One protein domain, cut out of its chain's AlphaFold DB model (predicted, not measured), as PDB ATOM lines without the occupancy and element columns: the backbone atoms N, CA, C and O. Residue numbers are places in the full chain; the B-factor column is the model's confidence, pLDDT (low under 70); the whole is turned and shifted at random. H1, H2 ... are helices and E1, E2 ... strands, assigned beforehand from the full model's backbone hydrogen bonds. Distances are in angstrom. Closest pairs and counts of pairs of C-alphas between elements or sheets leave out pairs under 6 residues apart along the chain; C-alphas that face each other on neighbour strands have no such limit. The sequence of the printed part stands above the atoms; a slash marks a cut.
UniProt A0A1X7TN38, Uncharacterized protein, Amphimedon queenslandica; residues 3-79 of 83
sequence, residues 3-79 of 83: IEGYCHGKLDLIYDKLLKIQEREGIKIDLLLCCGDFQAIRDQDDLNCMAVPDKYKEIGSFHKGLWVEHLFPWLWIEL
ATOM      1  N   ILE A   3      41.696  55.699  38.396       90.62
ATOM      2  CA  ILE A   3      41.001  54.830  39.349       90.62
ATOM      3  C   ILE A   3      41.021  53.418  38.769       90.62
ATOM      4  O   ILE A   3      40.570  53.218  37.641       90.62
ATOM      5  N   GLU A   4      41.551  52.472  39.535       90.31
ATOM      6  CA  GLU A   4      41.570  51.044  39.237       90.31
ATOM      7  C   GLU A   4      40.682  50.314  40.246       90.31
ATOM      8  O   GLU A   4      40.758  50.571  41.448       90.31
ATOM      9  N   GLY A   5      39.828  49.421  39.748       86.56
ATOM     10  CA  GLY A   5      38.889  48.683  40.586       86.56
ATOM     11  C   GLY A   5      39.595  47.578  41.360       86.56
ATOM     12  O   GLY A   5      39.747  47.686  42.570       86.56
ATOM     13  N   TYR A   6      40.032  46.545  40.636       84.25
ATOM     14  CA  TYR A   6      40.632  45.332  41.191       84.25
ATOM     15  C   TYR A   6      41.968  45.055  40.498       84.25
ATOM     16  O   TYR A   6      42.016  44.887  39.278       84.25
ATOM     17  N   CYS A   7      43.059  44.999  41.263       84.56
ATOM     18  CA  CYS A   7      44.398  44.793  40.699       84.56
ATOM     19  C   CYS A   7      44.646  43.332  40.297       84.56
ATOM     20  O   CYS A   7      45.297  43.064  39.281       84.56
ATOM     21  N   HIS A   8      44.177  42.385  41.119       85.88
ATOM     22  CA  HIS A   8      44.459  40.949  41.003       85.88
ATOM     23  C   HIS A   8      45.963  40.636  40.865       85.88
ATOM     24  O   HIS A   8      46.388  39.772  40.087       85.88
ATOM     25  N   GLY A   9      46.810  41.421  41.540       85.06
ATOM     26  CA  GLY A   9      48.267  41.306  41.466       85.06
ATOM     27  C   GLY A   9      48.881  41.636  40.094       85.06
ATOM     28  O   GLY A   9      50.056  41.327  39.869       85.06
ATOM     29  N   LYS A  10      48.147  42.252  39.155       90.00
ATOM     30  CA  LYS A  10      48.626  42.616  37.801       90.00
ATOM     31  C   LYS A  10      49.084  44.079  37.710       90.00
ATOM     32  O   LYS A  10      48.755  44.807  36.773       90.00
ATOM     33  N   LEU A  11      49.862  44.493  38.703       88.81
ATOM     34  CA  LEU A  11      50.436  45.823  38.848       88.81
ATOM     35  C   LEU A  11      51.234  46.272  37.607       88.81
ATOM     36  O   LEU A  11      51.031  47.383  37.127       88.81
ATOM     37  N   ASP A  12      52.070  45.405  37.030       88.94
ATOM     38  CA  ASP A  12      52.810  45.692  35.788       88.94
ATOM     39  C   ASP A  12      51.900  46.085  34.611       88.94
ATOM     40  O   ASP A  12      52.141  47.090  33.941       88.94
ATOM     41  N   LEU A  13      50.808  45.348  34.401       91.12
ATOM     42  CA  LEU A  13      49.837  45.648  33.347       91.12
ATOM     43  C   LEU A  13      49.117  46.983  33.572       91.12
ATOM     44  O   LEU A  13      48.798  47.675  32.601       91.12
ATOM     45  N   ILE A  14      48.839  47.340  34.828       90.94
ATOM     46  CA  ILE A  14      48.234  48.629  35.179       90.94
ATOM     47  C   ILE A  14      49.213  49.756  34.848       90.94
ATOM     48  O   ILE A  14      48.838  50.699  34.147       90.94
ATOM     49  N   TYR A  15      50.476  49.627  35.263       89.06
ATOM     50  CA  TYR A  15      51.505  50.622  34.972       89.06
ATOM     51  C   TYR A  15      51.693  50.840  33.464       89.06
ATOM     52  O   TYR A  15      51.629  51.979  32.986       89.06
ATOM     53  N   ASP A  16      51.810  49.755  32.696       91.25
ATOM     54  CA  ASP A  16      51.930  49.806  31.236       91.25
ATOM     55  C   ASP A  16      50.731  50.492  30.568       91.25
ATOM     56  O   ASP A  16      50.889  51.243  29.599       91.25
ATOM     57  N   LYS A  17      49.511  50.238  31.057       93.25
ATOM     58  CA  LYS A  17      48.295  50.878  30.533       93.25
ATOM     59  C   LYS A  17      48.284  52.373  30.815       93.25
ATOM     60  O   LYS A  17      47.957  53.146  29.917       93.25
ATOM     61  N   LEU A  18      48.645  52.781  32.028       92.12
ATOM     62  CA  LEU A  18      48.666  54.189  32.415       92.12
ATOM     63  C   LEU A  18      49.682  54.977  31.584       92.12
ATOM     64  O   LEU A  18      49.342  56.048  31.082       92.12
ATOM     65  N   LEU A  19      50.876  54.424  31.343       91.69
ATOM     66  CA  LEU A  19      51.869  55.038  30.452       91.69
ATOM     67  C   LEU A  19      51.321  55.240  29.034       91.69
ATOM     68  O   LEU A  19      51.397  56.346  28.499       91.69
ATOM     69  N   LYS A  20      50.695  54.205  28.459       95.12
ATOM     70  CA  LYS A  20      50.086  54.275  27.119       95.12
ATOM     71  C   LYS A  20      48.953  55.297  27.041       95.12
ATOM     72  O   LYS A  20      48.802  55.961  26.021       95.12
ATOM     73  N   ILE A  21      48.146  55.427  28.096       94.75
ATOM     74  CA  ILE A  21      47.066  56.422  28.160       94.75
ATOM     75  C   ILE A  21      47.645  57.837  28.220       94.75
ATOM     76  O   ILE A  21      47.185  58.701  27.480       94.75
ATOM     77  N   GLN A  22      48.666  58.076  29.049       94.50
ATOM     78  CA  GLN A  22      49.324  59.385  29.102       94.50
ATOM     79  C   GLN A  22      49.905  59.787  27.745       94.50
ATOM     80  O   GLN A  22      49.693  60.914  27.304       94.50
ATOM     81  N   GLU A  23      50.592  58.863  27.066       95.88
ATOM     82  CA  GLU A  23      51.174  59.107  25.744       95.88
ATOM     83  C   GLU A  23      50.095  59.392  24.692       95.88
ATOM     84  O   GLU A  23      50.192  60.368  23.950       95.88
ATOM     85  N   ARG A  24      49.040  58.568  24.654       97.56
ATOM     86  CA  ARG A  24      47.976  58.678  23.651       97.56
ATOM     87  C   ARG A  24      47.136  59.943  23.812       97.56
ATOM     88  O   ARG A  24      46.777  60.555  22.812       97.56
ATOM     89  N   GLU A  25      46.798  60.306  25.046       96.88
ATOM     90  CA  GLU A  25      45.891  61.426  25.332       96.88
ATOM     91  C   GLU A  25      46.640  62.741  25.613       96.88
ATOM     92  O   GLU A  25      46.015  63.791  25.742       96.88
ATOM     93  N   GLY A  26      47.971  62.705  25.746       95.75
ATOM     94  CA  GLY A  26      48.772  63.873  26.117       95.75
ATOM     95  C   GLY A  26      48.461  64.401  27.523       95.75
ATOM     96  O   GLY A  26      48.630  65.591  27.790       95.75
ATOM     97  N   ILE A  27      47.975  63.534  28.416       94.38
ATOM     98  CA  ILE A  27      47.611  63.887  29.791       94.38
ATOM     99  C   ILE A  27      48.675  63.426  30.781       94.38
ATOM    100  O   ILE A  27      49.402  62.463  30.543       94.38
ATOM    101  N   LYS A  28      48.699  64.076  31.943       91.62
ATOM    102  CA  LYS A  28      49.469  63.626  33.100       91.62
ATOM    103  C   LYS A  28      48.542  62.992  34.136       91.62
ATOM    104  O   LYS A  28      47.467  63.509  34.437       91.62
ATOM    105  N   ILE A  29      48.972  61.866  34.683       91.25
ATOM    106  CA  ILE A  29      48.347  61.155  35.790       91.25
ATOM    107  C   ILE A  29      49.283  61.315  36.985       91.25
ATOM    108  O   ILE A  29      50.420  60.857  36.953       91.25
ATOM    109  N   ASP A  30      48.806  61.989  38.027       88.38
ATOM    110  CA  ASP A  30      49.590  62.247  39.245       88.38
ATOM    111  C   ASP A  30      49.274  61.272  40.395       88.38
ATOM    112  O   ASP A  30      50.017  61.198  41.366       88.38
ATOM    113  N   LEU A  31      48.160  60.538  40.305       87.12
ATOM    114  CA  LEU A  31      47.624  59.691  41.376       87.12
ATOM    115  C   LEU A  31      46.867  58.508  40.771       87.12
ATOM    116  O   LEU A  31      46.028  58.723  39.885       87.12
ATOM    117  N   LEU A  32      47.134  57.305  41.284       88.00
ATOM    118  CA  LEU A  32      46.378  56.082  41.018       88.00
ATOM    119  C   LEU A  32      45.643  55.667  42.296       88.00
ATOM    120  O   LEU A  32      46.270  55.391  43.309       88.00
ATOM    121  N   LEU A  33      44.318  55.604  42.265       88.00
ATOM    122  CA  LEU A  33      43.528  55.041  43.358       88.00
ATOM    123  C   LEU A  33      43.220  53.582  43.034       88.00
ATOM    124  O   LEU A  33      42.671  53.317  41.967       88.00
ATOM    125  N   CYS A  34      43.581  52.658  43.925       86.19
ATOM    126  CA  CYS A  34      43.262  51.240  43.783       86.19
ATOM    127  C   CYS A  34      42.200  50.876  44.821       86.19
ATOM    128  O   CYS A  34      42.411  51.062  46.018       86.19
ATOM    129  N   CYS A  35      41.037  50.425  44.361       84.88
ATOM    130  CA  CYS A  35      39.844  50.288  45.198       84.88
ATOM    131  C   CYS A  35      39.612  48.873  45.750       84.88
ATOM    132  O   CYS A  35      38.534  48.613  46.280       84.88
ATOM    133  N   GLY A  36      40.574  47.962  45.602       82.25
ATOM    134  CA  GLY A  36      40.481  46.627  46.178       82.25
ATOM    135  C   GLY A  36      41.332  45.577  45.474       82.25
ATOM    136  O   GLY A  36      41.887  45.793  44.391       82.25
ATOM    137  N   ASP A  37      41.425  44.423  46.134       83.69
ATOM    138  CA  ASP A  37      42.128  43.214  45.686       83.69
ATOM    139  C   ASP A  37      43.505  43.514  45.077       83.69
ATOM    140  O   ASP A  37      43.843  43.131  43.948       83.69
ATOM    141  N   PHE A  38      44.291  44.288  45.830       85.31
ATOM    142  CA  PHE A  38      45.613  44.723  45.407       85.31
ATOM    143  C   PHE A  38      46.597  43.545  45.314       85.31
ATOM    144  O   PHE A  38      47.429  43.496  44.404       85.31
ATOM    145  N   GLN A  39      46.445  42.564  46.215       87.31
ATOM    146  CA  GLN A  39      47.288  41.370  46.343       87.31
ATOM    147  C   GLN A  39      48.787  41.711  46.467       87.31
ATOM    148  O   GLN A  39      49.601  41.351  45.611       87.31
ATOM    149  N   ALA A  40      49.159  42.385  47.561       89.50
ATOM    150  CA  ALA A  40      50.528  42.803  47.880       89.50
ATOM    151  C   ALA A  40      51.481  41.649  48.280       89.50
ATOM    152  O   ALA A  40      52.100  41.669  49.344       89.50
ATOM    153  N   ILE A  41      51.612  40.629  47.433       92.12
ATOM    154  CA  ILE A  41      52.392  39.418  47.718       92.12
ATOM    155  C   ILE A  41      53.879  39.670  47.446       92.12
ATOM    156  O   ILE A  41      54.291  39.855  46.293       92.12
ATOM    157  N   ARG A  42      54.700  39.695  48.501       92.12
ATOM    158  CA  ARG A  42      56.151  39.951  48.405       92.12
ATOM    159  C   ARG A  42      56.943  38.675  48.158       92.12
ATOM    160  O   ARG A  42      57.965  38.720  47.481       92.12
ATOM    161  N   ASP A  43      56.474  37.557  48.698       92.75
ATOM    162  CA  ASP A  43      57.171  36.278  48.665       92.75
ATOM    163  C   ASP A  43      56.203  35.088  48.803       92.75
ATOM    164  O   ASP A  43      54.978  35.218  48.727       92.75
ATOM    165  N   GLN A  44      56.775  33.891  48.947       93.56
ATOM    166  CA  GLN A  44      56.017  32.654  49.081       93.56
ATOM    167  C   GLN A  44      55.251  32.569  50.410       93.56
ATOM    168  O   GLN A  44      54.211  31.909  50.450       93.56
ATOM    169  N   ASP A  45      55.726  33.217  51.473       94.88
ATOM    170  CA  ASP A  45      55.056  33.192  52.773       94.88
ATOM    171  C   ASP A  45      53.771  34.024  52.712       94.88
ATOM    172  O   ASP A  45      52.704  33.526  53.083       94.88
ATOM    173  N   ASP A  46      53.830  35.214  52.106       93.94
ATOM    174  CA  ASP A  46      52.635  36.011  51.802       93.94
ATOM    175  C   ASP A  46      51.646  35.232  50.913       93.94
ATOM    176  O   ASP A  46      50.437  35.225  51.163       93.94
ATOM    177  N   LEU A  47      52.152  34.526  49.889       93.94
ATOM    178  CA  LEU A  47      51.321  33.730  48.978       93.94
ATOM    179  C   LEU A  47      50.591  32.600  49.719       93.94
ATOM    180  O   LEU A  47      49.429  32.298  49.431       93.94
ATOM    181  N   ASN A  48      51.263  31.977  50.688       93.62
ATOM    182  CA  ASN A  48      50.703  30.893  51.489       93.62
ATOM    183  C   ASN A  48      49.592  31.378  52.431       93.62
ATOM    184  O   ASN A  48      48.648  30.624  52.673       93.62
ATOM    185  N   CYS A  49      49.670  32.627  52.902       92.81
ATOM    186  CA  CYS A  49      48.656  33.262  53.743       92.81
ATOM    187  C   CYS A  49      47.384  33.676  52.987       92.81
ATOM    188  O   CYS A  49      46.384  34.005  53.627       92.81
ATOM    189  N   MET A  50      47.384  33.650  51.649       91.06
ATOM    190  CA  MET A  50      46.211  34.037  50.873       91.06
ATOM    191  C   MET A  50      45.026  33.084  51.078       91.06
ATOM    192  O   MET A  50      45.143  31.866  50.908       91.06
ATOM    193  N   ALA A  51      43.852  33.664  51.334       90.50
ATOM    194  CA  ALA A  51      42.578  32.961  51.483       90.50
ATOM    195  C   ALA A  51      41.940  32.579  50.129       90.50
ATOM    196  O   ALA A  51      40.755  32.804  49.894       90.50
ATOM    197  N   VAL A  52      42.724  31.980  49.229       89.00
ATOM    198  CA  VAL A  52      42.259  31.430  47.944       89.00
ATOM    199  C   VAL A  52      42.751  29.991  47.761       89.00
ATOM    200  O   VAL A  52      43.824  29.645  48.260       89.00
ATOM    201  N   PRO A  53      41.999  29.129  47.048       93.50
ATOM    202  CA  PRO A  53      42.442  27.770  46.744       93.50
ATOM    203  C   PRO A  53      43.817  27.747  46.069       93.50
ATOM    204  O   PRO A  53      44.071  28.549  45.175       93.50
ATOM    205  N   ASP A  54      44.663  26.773  46.420       92.94
ATOM    206  CA  ASP A  54      46.059  26.716  45.950       92.94
ATOM    207  C   ASP A  54      46.198  26.746  44.422       92.94
ATOM    208  O   ASP A  54      47.125  27.348  43.892       92.94
ATOM    209  N   LYS A  55      45.233  26.173  43.691       94.75
ATOM    210  CA  LYS A  55      45.207  26.198  42.218       94.75
ATOM    211  C   LYS A  55      45.042  27.599  41.600       94.75
ATOM    212  O   LYS A  55      45.204  27.728  40.393       94.75
ATOM    213  N   TYR A  56      44.672  28.604  42.396       91.25
ATOM    214  CA  TYR A  56      44.511  30.005  41.984       91.25
ATOM    215  C   TYR A  56      45.540  30.938  42.637       91.25
ATOM    216  O   TYR A  56      45.510  32.142  42.392       91.25
ATOM    217  N   LYS A  57      46.438  30.413  43.481       93.00
ATOM    218  CA  LYS A  57      47.500  31.211  44.092       93.00
ATOM    219  C   LYS A  57      48.526  31.593  43.029       93.00
ATOM    220  O   LYS A  57      49.195  30.737  42.457       93.00
ATOM    221  N   GLU A  58      48.682  32.893  42.811       91.88
ATOM    222  CA  GLU A  58      49.716  33.467  41.954       91.88
ATOM    223  C   GLU A  58      50.473  34.546  42.727       91.88
ATOM    224  O   GLU A  58      49.851  35.401  43.348       91.88
ATOM    225  N   ILE A  59      51.810  34.557  42.642       91.69
ATOM    226  CA  ILE A  59      52.658  35.585  43.283       91.69
ATOM    227  C   ILE A  59      52.437  36.997  42.706       91.69
ATOM    228  O   ILE A  59      52.868  37.997  43.276       91.69
ATOM    229  N   GLY A  60      51.780  37.088  41.546       91.62
ATOM    230  CA  GLY A  60      51.516  38.345  40.864       91.62
ATOM    231  C   GLY A  60      52.791  39.088  40.467       91.62
ATOM    232  O   GLY A  60      53.874  38.522  40.331       91.62
ATOM    233  N   SER A  61      52.649  40.383  40.237       90.56
ATOM    234  CA  SER A  61      53.737  41.286  39.856       90.56
ATOM    235  C   SER A  61      54.174  42.182  41.001       90.56
ATOM    236  O   SER A  61      55.085  42.980  40.790       90.56
ATOM    237  N   PHE A  62      53.564  42.021  42.186       88.94
ATOM    238  CA  PHE A  62      53.908  42.810  43.349       88.94
ATOM    239  C   PHE A  62      55.411  42.602  43.641       88.94
ATOM    240  O   PHE A  62      56.197  43.469  43.281       88.94
ATOM    241  N   HIS A  63      55.860  41.451  44.141       87.75
ATOM    242  CA  HIS A  63      57.271  41.140  44.473       87.75
ATOM    243  C   HIS A  63      58.416  41.727  43.589       87.75
ATOM    244  O   HIS A  63      59.538  41.871  44.069       87.75
ATOM    245  N   LYS A  64      58.167  42.086  42.319       87.75
ATOM    246  CA  LYS A  64      59.080  42.803  41.409       87.75
ATOM    247  C   LYS A  64      59.477  44.218  41.874       87.75
ATOM    248  O   LYS A  64      60.388  44.798  41.290       87.75
ATOM    249  N   GLY A  65      58.807  44.794  42.874       81.06
ATOM    250  CA  GLY A  65      59.197  46.078  43.465       81.06
ATOM    251  C   GLY A  65      58.816  47.310  42.642       81.06
ATOM    252  O   GLY A  65      59.392  48.373  42.845       81.06
ATOM    253  N   LEU A  66      57.837  47.202  41.736       72.94
ATOM    254  CA  LEU A  66      57.384  48.312  40.878       72.94
ATOM    255  C   LEU A  66      56.761  49.483  41.667       72.94
ATOM    256  O   LEU A  66      56.579  50.560  41.121       72.94
ATOM    257  N   TRP A  67      56.477  49.298  42.956       70.50
ATOM    258  CA  TRP A  67      56.018  50.344  43.876       70.50
ATOM    259  C   TRP A  67      57.089  51.331  44.322       70.50
ATOM    260  O   TRP A  67      56.772  52.331  44.961       70.50
ATOM    261  N   VAL A  68      58.366  51.025  44.110       71.81
ATOM    262  CA  VAL A  68      59.427  51.908  44.588       71.81
ATOM    263  C   VAL A  68      59.298  53.243  43.857       71.81
ATOM    264  O   VAL A  68      59.287  53.279  42.631       71.81
ATOM    265  N   GLU A  69      59.239  54.340  44.615       60.69
ATOM    266  CA  GLU A  69      58.921  55.701  44.135       60.69
ATOM    267  C   GLU A  69      59.800  56.182  42.963       60.69
ATOM    268  O   GLU A  69      59.412  57.047  42.183       60.69
ATOM    269  N   HIS A  70      60.993  55.601  42.815       60.81
ATOM    270  CA  HIS A  70      61.927  55.898  41.728       60.81
ATOM    271  C   HIS A  70      61.575  55.203  40.403       60.81
ATOM    272  O   HIS A  70      62.028  55.647  39.351       60.81
ATOM    273  N   LEU A  71      60.815  54.105  40.445       63.34
ATOM    274  CA  LEU A  71      60.382  53.361  39.262       63.34
ATOM    275  C   LEU A  71      59.105  53.955  38.675       63.34
ATOM    276  O   LEU A  71      58.986  54.032  37.454       63.34
ATOM    277  N   PHE A  72      58.194  54.432  39.526       65.94
ATOM    278  CA  PHE A  72      56.996  55.135  39.088       65.94
ATOM    279  C   PHE A  72      56.614  56.267  40.050       65.94
ATOM    280  O   PHE A  72      56.494  56.035  41.251       65.94
ATOM    281  N   PRO A  73      56.339  57.479  39.537       66.19
ATOM    282  CA  PRO A  73      56.069  58.661  40.354       66.19
ATOM    283  C   PRO A  73      54.606  58.746  40.829       66.19
ATOM    284  O   PRO A  73      54.102  59.843  41.070       66.19
ATOM    285  N   TRP A  74      53.887  57.623  40.900       73.38
ATOM    286  CA  TRP A  74      52.479  57.603  41.298       73.38
ATOM    287  C   TRP A  74      52.348  57.141  42.739       73.38
ATOM    288  O   TRP A  74      52.713  56.019  43.075       73.38
ATOM    289  N   LEU A  75      51.767  58.003  43.571       66.25
ATOM    290  CA  LEU A  75      51.227  57.594  44.858       66.25
ATOM    291  C   LEU A  75      50.022  56.679  44.590       66.25
ATOM    292  O   LEU A  75      49.184  57.032  43.755       66.25
ATOM    293  N   TRP A  76      49.923  55.535  45.273       69.31
ATOM    294  CA  TRP A  76      48.661  54.795  45.365       69.31
ATOM    295  C   TRP A  76      48.116  54.805  46.783       69.31
ATOM    296  O   TRP A  76      48.853  54.866  47.765       69.31
ATOM    297  N   ILE A  77      46.792  54.746  46.863       66.19
ATOM    298  CA  ILE A  77      46.043  54.526  48.095       66.19
ATOM    299  C   ILE A  77      45.190  53.293  47.831       66.19
ATOM    300  O   ILE A  77      44.444  53.274  46.849       66.19
ATOM    301  N   GLU A  78      45.345  52.276  48.676       68.19
ATOM    302  CA  GLU A  78      44.414  51.154  48.736       68.19
ATOM    303  C   GLU A  78      43.192  51.619  49.528       68.19
ATOM    304  O   GLU A  78      43.292  52.009  50.694       68.19
ATOM    305  N   LEU A  79      42.052  51.676  48.849       63.12
ATOM    306  CA  LEU A  79      40.766  51.901  49.483       63.12
ATOM    307  C   LEU A  79      40.122  50.534  49.668       63.12
ATOM    308  O   LEU A  79      39.403  50.078  48.785       63.12
TER     309      LEU A  79
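What this domain is: This is residues 3 to 79 of the 83 residues of an uncharacterized protein of Amphimedon queenslandica (UniProt A0A1X7TN38). Little regular structure is present: a small parallel sheet of E1 and E2 and the long helix H1 make one end, and loops run to the short helix H2 at the other, where residues 51 to 56 stick out. The printed part has 77 residues, with H1, E1, H2, E2 along the chain; the class is mixed, with 29 residues in named elements. It is only just compact, close to loose, with a radius of gyration of the C-alphas of 13.5 A, and elongated, 42 by 23 by 20 A.

How they stand to each other: E1, residues 31 to 34, and E2, residues 75 to 78, are parallel neighbours at 19 degrees; N 34 and O 77 are 3.1 A apart, within hydrogen-bond range. Residues 3 to 4 pair in parallel with residues 33 to 34 of E1. H2, residues 44 to 49, lies between the strands along the chain in a strand-helix-strand unit, two parallel neighbour strands joined through a helix, with a right-handed crossover. H1, residues 11 to 25, is apart from H2 and E2. In H1 and H2 every O i to N i+4 pair is within hydrogen-bond range.

Where its parts are: H1 spans 21.1 A from C-alpha 11 at (50.436, 45.823, 38.848); E1 spans 9.8 A, H2 8.7 A and E2 10.1 A, to C-alpha 78 at (44.414, 51.154, 48.736).

The domain as a whole: The C-alphas of Gly 26 and Asp 54, the two farthest apart, are 42.2 A apart. The printed part has no cut; the link from H2 to E2 is long, 25 residues. pLDDT is under 70 at residues 69 to 73 and 75 to 79.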